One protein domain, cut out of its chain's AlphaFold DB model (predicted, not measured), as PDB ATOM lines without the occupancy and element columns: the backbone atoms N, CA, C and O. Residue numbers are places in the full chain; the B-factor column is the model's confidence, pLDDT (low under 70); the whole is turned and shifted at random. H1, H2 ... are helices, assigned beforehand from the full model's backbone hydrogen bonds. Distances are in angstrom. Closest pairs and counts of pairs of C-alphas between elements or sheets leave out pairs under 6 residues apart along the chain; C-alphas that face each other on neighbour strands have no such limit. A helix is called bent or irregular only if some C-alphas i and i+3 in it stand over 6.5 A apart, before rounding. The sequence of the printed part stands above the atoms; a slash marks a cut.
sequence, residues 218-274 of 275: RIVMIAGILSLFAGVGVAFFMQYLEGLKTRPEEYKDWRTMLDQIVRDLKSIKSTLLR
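Overview. This is residues 218 to 274 of the 275 residues of the protein "GNVR domain-containing protein" of Theionarchaea archaeon DG-70 (UniProt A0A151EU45). Two long helices, H1 and H2, make a flat, open V, meeting only near its point, where residue Arg 247 joins them. Both arms of the V stick out freely, and nothing fills the space between them. The printed part has 57 residues with two named helices, H1 then H2, and no named strand; the class is all helix. The whole is extended, with a radius of gyration of the C-alphas of 17.3 A, and the C-alphas span 45 by 40 by 8 A.

Arrangement. H1, residues 218 to 246, stands free over residues 218 to 240. A tight link of one residue joins it to H2, residues 248 to 272. The two helices touch only at the corner by their link, H1 with residues 244 to 245 alone and H2 with residues 250 to 254 alone. Their closest C-alphas, those of Leu 244 and Tyr 251, are 5.3 A apart. Their lines stand at a steep tilt of 57 degrees, opposite ways, and their centres are 23.5 A apart. Residues 255 to 274, of which 255 to 272 belong to H2, stand free. Of the O i to N i+4 pairs, 23 of 25 in H1 and 19 of 21 in H2 are within hydrogen-bond range.

Along the chain. H1 begins at C-alpha 218 at (106.094, 61.132, 65.698) and ends at C-alpha 246 at (127.912, 72.468, 100.535), 42.6 A from first to last C-alpha. H2 measures 36.4 A from C-alpha 248 to C-alpha 272, which is at (92.724, 57.107, 103.428). Neither helix is bent.

Size, cuts and confidence. The two C-alphas farthest apart, those of Arg 218 and Pro 248, are 46.2 A apart. The printed part has no cut and no long link. The mean pLDDT of the printed part is 80.8, and residues 245 to 254 and 271 to 274 are under 70.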
ATOM      1  N   ARG A 218     106.587  60.168  64.698       90.56
ATOM      2  CA  ARG A 218     106.094  61.132  65.698       90.56
ATOM      3  C   ARG A 218     106.268  60.601  67.110       90.56
ATOM      4  O   ARG A 218     106.685  61.354  67.976       90.56
ATOM      5  N   ILE A 219     106.005  59.311  67.317       92.88
ATOM      6  CA  ILE A 219     106.192  58.666  68.623       92.88
ATOM      7  C   ILE A 219     107.659  58.768  69.051       92.88
ATOM      8  O   ILE A 219     107.933  59.234  70.149       92.88
ATOM      9  N   VAL A 220     108.597  58.411  68.170       95.00
ATOM     10  CA  VAL A 220     110.039  58.485  68.455       95.00
ATOM     11  C   VAL A 220     110.503  59.927  68.662       95.00
ATOM     12  O   VAL A 220     111.279  60.178  69.573       95.00
ATOM     13  N   MET A 221     110.007  60.889  67.876       96.19
ATOM     14  CA  MET A 221     110.339  62.307  68.059       96.19
ATOM     15  C   MET A 221     109.870  62.828  69.424       96.19
ATOM     16  O   MET A 221     110.650  63.449  70.139       96.19
ATOM     17  N   ILE A 222     108.623  62.538  69.808       95.56
ATOM     18  CA  ILE A 222     108.061  62.953  71.099       95.56
ATOM     19  C   ILE A 222     108.798  62.259  72.252       95.56
ATOM     20  O   ILE A 222     109.193  62.926  73.203       95.56
ATOM     21  N   ALA A 223     109.035  60.949  72.157       96.44
ATOM     22  CA  ALA A 223     109.776  60.197  73.168       96.44
ATOM     23  C   ALA A 223     111.226  60.691  73.305       96.44
ATOM     24  O   ALA A 223     111.718  60.834  74.420       96.44
ATOM     25  N   GLY A 224     111.885  61.009  72.188       96.81
ATOM     26  CA  GLY A 224     113.231  61.577  72.170       96.81
ATOM     27  C   GLY A 224     113.287  62.929  72.876       96.81
ATOM     28  O   GLY A 224     114.093  63.110  73.786       96.81
ATOM     29  N   ILE A 225     112.378  63.845  72.532       97.31
ATOM     30  CA  ILE A 225     112.272  65.156  73.187       97.31
ATOM     31  C   ILE A 225     112.003  64.988  74.691       97.31
ATOM     32  O   ILE A 225     112.712  65.575  75.506       97.31
ATOM     33  N   LEU A 226     111.042  64.139  75.073       97.31
ATOM     34  CA  LEU A 226     110.735  63.858  76.478       97.31
ATOM     35  C   LEU A 226     111.939  63.281  77.232       97.31
ATOM     36  O   LEU A 226     112.208  63.704  78.353       97.31
ATOM     37  N   SER A 227     112.689  62.359  76.620       97.44
ATOM     38  CA  SER A 227     113.883  61.769  77.237       97.44
ATOM     39  C   SER A 227     114.999  62.793  77.453       97.44
ATOM     40  O   SER A 227     115.669  62.759  78.482       97.44
ATOM     41  N   LEU A 228     115.152  63.751  76.531       96.94
ATOM     42  CA  LEU A 228     116.133  64.826  76.637       96.94
ATOM     43  C   LEU A 228     115.782  65.783  77.783       96.94
ATOM     44  O   LEU A 228     116.635  66.071  78.619       96.94
ATOM     45  N   PHE A 229     114.522  66.218  77.874       96.50
ATOM     46  CA  PHE A 229     114.062  67.051  78.990       96.50
ATOM     47  C   PHE A 229     114.169  66.328  80.336       96.50
ATOM     48  O   PHE A 229     114.618  66.926  81.314       96.50
ATOM     49  N   ALA A 230     113.814  65.042  80.387       96.38
ATOM     50  CA  ALA A 230     113.961  64.234  81.593       96.38
ATOM     51  C   ALA A 230     115.434  64.110  82.019       96.38
ATOM     52  O   ALA A 230     115.736  64.270  83.197       96.38
ATOM     53  N   GLY A 231     116.358  63.894  81.076       96.50
ATOM     54  CA  GLY A 231     117.794  63.824  81.356       96.50
ATOM     55  C   GLY A 231     118.355  65.128  81.928       96.50
ATOM     56  O   GLY A 231     119.057  65.105  82.937       96.50
ATOM     57  N   VAL A 232     117.983  66.271  81.340       96.25
ATOM     58  CA  VAL A 232     118.342  67.598  81.868       96.25
ATOM     59  C   VAL A 232     117.767  67.791  83.274       96.25
ATOM     60  O   VAL A 232     118.494  68.187  84.182       96.25
ATOM     61  N   GLY A 233     116.493  67.443  83.479       95.06
ATOM     62  CA  GLY A 233     115.847  67.503  84.789       95.06
ATOM     63  C   GLY A 233     116.572  66.671  85.850       95.06
ATOM     64  O   GLY A 233     116.812  67.167  86.946       95.06
ATOM     65  N   VAL A 234     116.987  65.443  85.520       95.75
ATOM     66  CA  VAL A 234     117.748  64.572  86.431       95.75
ATOM     67  C   VAL A 234     119.136  65.142  86.732       95.75
ATOM     68  O   VAL A 234     119.547  65.122  87.889       95.75
ATOM     69  N   ALA A 235     119.844  65.692  85.743       94.19
ATOM     70  CA  ALA A 235     121.158  66.300  85.958       94.19
ATOM     71  C   ALA A 235     121.081  67.526  86.887       94.19
ATOM     72  O   ALA A 235     121.841  67.619  87.851       94.19
ATOM     73  N   PHE A 236     120.117  68.426  86.660       93.38
ATOM     74  CA  PHE A 236     119.870  69.556  87.562       93.38
ATOM     75  C   PHE A 236     119.428  69.097  88.951       93.38
ATOM     76  O   PHE A 236     119.861  69.673  89.944       93.38
ATOM     77  N   PHE A 237     118.608  68.048  89.040       90.56
ATOM     78  CA  PHE A 237     118.179  67.480  90.315       90.56
ATOM     79  C   PHE A 237     119.357  66.892  91.107       90.56
ATOM     80  O   PHE A 237     119.471  67.138  92.305       90.56
ATOM     81  N   MET A 238     120.272  66.175  90.445       87.88
ATOM     82  CA  MET A 238     121.505  65.687  91.070       87.88
ATOM     83  C   MET A 238     122.407  66.841  91.523       87.88
ATOM     84  O   MET A 238     122.854  66.840  92.668       87.88
ATOM     85  N   GLN A 239     122.598  67.865  90.687       87.75
ATOM     86  CA  GLN A 239     123.383  69.050  91.050       87.75
ATOM     87  C   GLN A 239     122.764  69.817  92.228       87.75
ATOM     88  O   GLN A 239     123.480  70.308  93.098       87.75
ATOM     89  N   TYR A 240     121.435  69.913  92.277       86.12
ATOM     90  CA  TYR A 240     120.707  70.520  93.388       86.12
ATOM     91  C   TYR A 240     120.939  69.744  94.693       86.12
ATOM     92  O   TYR A 240     121.264  70.342  95.719       86.12
ATOM     93  N   LEU A 241     120.871  68.407  94.646       82.62
ATOM     94  CA  LEU A 241     121.169  67.542  95.794       82.62
ATOM     95  C   LEU A 241     122.628  67.634  96.266       82.62
ATOM     96  O   LEU A 241     122.888  67.511  97.465       82.62
ATOM     97  N   GLU A 242     123.584  67.839  95.361       82.12
ATOM     98  CA  GLU A 242     124.987  68.058  95.724       82.12
ATOM     99  C   GLU A 242     125.227  69.457  96.299       82.12
ATOM    100  O   GLU A 242     125.897  69.577  97.324       82.12
ATOM    101  N   GLY A 243     124.627  70.500  95.718       76.75
ATOM    102  CA  GLY A 243     124.700  71.871  96.237       76.75
ATOM    103  C   GLY A 243     124.133  72.004  97.653       76.75
ATOM    104  O   GLY A 243     124.693  72.722  98.485       76.75
ATOM    105  N   LEU A 244     123.096  71.223  97.964       70.31
ATOM    106  CA  LEU A 244     122.536  71.102  99.308       70.31
ATOM    107  C   LEU A 244     123.542  70.571 100.346       70.31
ATOM    108  O   LEU A 244     123.370  70.836 101.530       70.31
ATOM    109  N   LYS A 245     124.599  69.842  99.958       65.81
ATOM    110  CA  LYS A 245     125.630  69.372 100.907       65.81
ATOM    111  C   LYS A 245     126.668  70.445 101.249       65.81
ATOM    112  O   LYS A 245     127.289  70.356 102.304       65.81
ATOM    113  N   THR A 246     126.862  71.442 100.389       65.44
ATOM    114  CA  THR A 246     127.912  72.468 100.535       65.44
ATOM    115  C   THR A 246     127.423  73.739 101.241       65.44
ATOM    116  O   THR A 246     128.240  74.576 101.620       65.44
ATOM    117  N   ARG A 247     126.106  73.885 101.459       63.66
ATOM    118  CA  ARG A 247     125.474  74.990 102.203       63.66
ATOM    119  C   ARG A 247     124.775  74.460 103.468       63.66
ATOM    120  O   ARG A 247     123.683  73.906 103.367       63.66
ATOM    121  N   PRO A 248     125.358  74.624 104.670       60.03
ATOM    122  CA  PRO A 248     124.807  74.040 105.899       60.03
ATOM    123  C   PRO A 248     123.469  74.656 106.360       60.03
ATOM    124  O   PRO A 248     122.724  73.986 107.075       60.03
ATOM    125  N   GLU A 249     123.143  75.882 105.934       62.44
ATOM    126  CA  GLU A 249     121.852  76.543 106.210       62.44
ATOM    127  C   GLU A 249     120.708  75.941 105.358       62.44
ATOM    128  O   GLU A 249     119.692  75.523 105.903       62.44
ATOM    129  N   GLU A 250     120.901  75.752 104.042       60.84
ATOM    130  CA  GLU A 250     119.873  75.192 103.131       60.84
ATOM    131  C   GLU A 250     119.605  73.686 103.355       60.84
ATOM    132  O   GLU A 250     118.505  73.192 103.098       60.84
ATOM    133  N   TYR A 251     120.579  72.934 103.882       64.25
ATOM    134  CA  TYR A 251     120.413  71.506 104.187       64.25
ATOM    135  C   TYR A 251     119.399  71.239 105.312       64.25
ATOM    136  O   TYR A 251     118.703  70.215 105.299       64.25
ATOM    137  N   LYS A 252     119.308  72.146 106.299       64.69
ATOM    138  CA  LYS A 252     118.318  72.055 107.386       64.69
ATOM    139  C   LYS A 252     116.907  72.264 106.848       64.69
ATOM    140  O   LYS A 252     116.040  71.438 107.135       64.69
ATOM    141  N   ASP A 253     116.708  73.274 106.009       67.75
ATOM    142  CA  ASP A 253     115.412  73.559 105.390       67.75
ATOM    143  C   ASP A 253     114.954  72.397 104.502       67.75
ATOM    144  O   ASP A 253     113.826  71.919 104.637       67.75
ATOM    145  N   TRP A 254     115.858  71.824 103.704       66.75
ATOM    146  CA  TRP A 254     115.559  70.652 102.877       66.75
ATOM    147  C   TRP A 254     115.160  69.413 103.691       66.75
ATOM    148  O   TRP A 254     114.213  68.712 103.331       66.75
ATOM    149  N   ARG A 255     115.823  69.147 104.827       70.94
ATOM    150  CA  ARG A 255     115.412  68.065 105.739       70.94
ATOM    151  C   ARG A 255     114.046  68.327 106.363       70.94
ATOM    152  O   ARG A 255     113.244  67.402 106.435       70.94
ATOM    153  N   THR A 256     113.754  69.565 106.771       73.75
ATOM    154  CA  THR A 256     112.436  69.898 107.334       73.75
ATOM    155  C   THR A 256     111.317  69.781 106.301       73.75
ATOM    156  O   THR A 256     110.249  69.267 106.637       73.75
ATOM    157  N   MET A 257     111.577  70.154 105.042       76.12
ATOM    158  CA  MET A 257     110.647  69.961 103.927       76.12
ATOM    159  C   MET A 257     110.446  68.481 103.595       76.12
ATOM    160  O   MET A 257     109.309  68.052 103.415       76.12
ATOM    161  N   LEU A 258     111.503  67.664 103.572       78.38
ATOM    162  CA  LEU A 258     111.370  66.215 103.380       78.38
ATOM    163  C   LEU A 258     110.599  65.552 104.527       78.38
ATOM    164  O   LEU A 258     109.725  64.726 104.273       78.38
ATOM    165  N   ASP A 259     110.856  65.946 105.774       78.50
ATOM    166  CA  ASP A 259     110.097  65.465 106.930       78.50
ATOM    167  C   ASP A 259     108.636  65.933 106.902       78.50
ATOM    168  O   ASP A 259     107.765  65.230 107.415       78.50
ATOM    169  N   GLN A 260     108.342  67.109 106.339       80.19
ATOM    170  CA  GLN A 260     106.970  67.565 106.092       80.19
ATOM    171  C   GLN A 260     106.308  66.731 104.995       80.19
ATOM    172  O   GLN A 260     105.242  66.185 105.237       80.19
ATOM    173  N   ILE A 261     106.971  66.508 103.859       80.75
ATOM    174  CA  ILE A 261     106.445  65.693 102.753       80.75
ATOM    175  C   ILE A 261     106.197  64.247 103.198       80.75
ATOM    176  O   ILE A 261     105.161  63.674 102.876       80.75
ATOM    177  N   VAL A 262     107.106  63.641 103.968       82.44
ATOM    178  CA  VAL A 262     106.922  62.282 104.504       82.44
ATOM    179  C   VAL A 262     105.786  62.245 105.526       82.44
ATOM    180  O   VAL A 262     104.998  61.295 105.525       82.44
ATOM    181  N   ARG A 263     105.662  63.269 106.382       77.19
ATOM    182  CA  ARG A 263     104.527  63.396 107.308       77.19
ATOM    183  C   ARG A 263     103.209  63.587 106.569       77.19
ATOM    184  O   ARG A 263     102.242  62.940 106.958       77.19
ATOM    185  N   ASP A 264     103.184  64.363 105.494       79.75
ATOM    186  CA  ASP A 264     102.005  64.588 104.658       79.75
ATOM    187  C   ASP A 264     101.627  63.331 103.875       79.75
ATOM    188  O   ASP A 264     100.461  62.953 103.833       79.75
ATOM    189  N   LEU A 265     102.597  62.579 103.355       80.94
ATOM    190  CA  LEU A 265     102.321  61.283 102.730       80.94
ATOM    191  C   LEU A 265     101.739  60.286 103.744       80.94
ATOM    192  O   LEU A 265     100.825  59.519 103.433       80.94
ATOM    193  N   LYS A 266     102.267  60.288 104.975       79.44
ATOM    194  CA  LYS A 266     101.803  59.420 106.063       79.44
ATOM    195  C   LYS A 266     100.433  59.860 106.589       79.44
ATOM    196  O   LYS A 266      99.616  58.995 106.900       79.44
ATOM    197  N   SER A 267     100.158  61.165 106.632       74.25
ATOM    198  CA  SER A 267      98.866  61.730 107.027       74.25
ATOM    199  C   SER A 267      97.801  61.424 105.973       74.25
ATOM    200  O   SER A 267      96.760  60.876 106.324       74.25
ATOM    201  N   ILE A 268      98.101  61.617 104.685       74.25
ATOM    202  CA  ILE A 268      97.239  61.240 103.556       74.25
ATOM    203  C   ILE A 268      96.928  59.743 103.608       74.25
ATOM    204  O   ILE A 268      95.763  59.361 103.531       74.25
ATOM    205  N   LYS A 269      97.937  58.890 103.831       72.19
ATOM    206  CA  LYS A 269      97.743  57.440 103.976       72.19
ATOM    207  C   LYS A 269      96.866  57.083 105.183       72.19
ATOM    208  O   LYS A 269      96.040  56.184 105.078       72.19
ATOM    209  N   SER A 270      97.010  57.778 106.313       70.06
ATOM    210  CA  SER A 270      96.188  57.541 107.509       70.06
ATOM    211  C   SER A 270      94.742  58.031 107.365       70.06
ATOM    212  O   SER A 270      93.827  57.381 107.863       70.06
ATOM    213  N   THR A 271      94.520  59.116 106.621       69.31
ATOM    214  CA  THR A 271      93.188  59.646 106.292       69.31
ATOM    215  C   THR A 271      92.477  58.759 105.266       69.31
ATOM    216  O   THR A 271      91.265  58.582 105.343       69.31
ATOM    217  N   LEU A 272      93.229  58.124 104.359       65.31
ATOM    218  CA  LEU A 272      92.724  57.107 103.428       65.31
ATOM    219  C   LEU A 272      92.425  55.748 104.086       65.31
ATOM    220  O   LEU A 272      91.665  54.975 103.520       65.31
ATOM    221  N   LEU A 273      92.989  55.457 105.263       61.00
ATOM    222  CA  LEU A 273      92.782  54.203 106.009       61.00
ATOM    223  C   LEU A 273      91.741  54.318 107.140       61.00
ATOM    224  O   LEU A 273      91.561  53.370 107.902       61.00
ATOM    225  N   ARG A 274      91.062  55.467 107.274       59.75
ATOM    226  CA  ARG A 274      90.010  55.702 108.282       59.75
ATOM    227  C   ARG A 274      88.614  55.923 107.675       59.75
ATOM    228  O   ARG A 274      87.750  56.501 108.333       59.75
TER     229      ARG A 274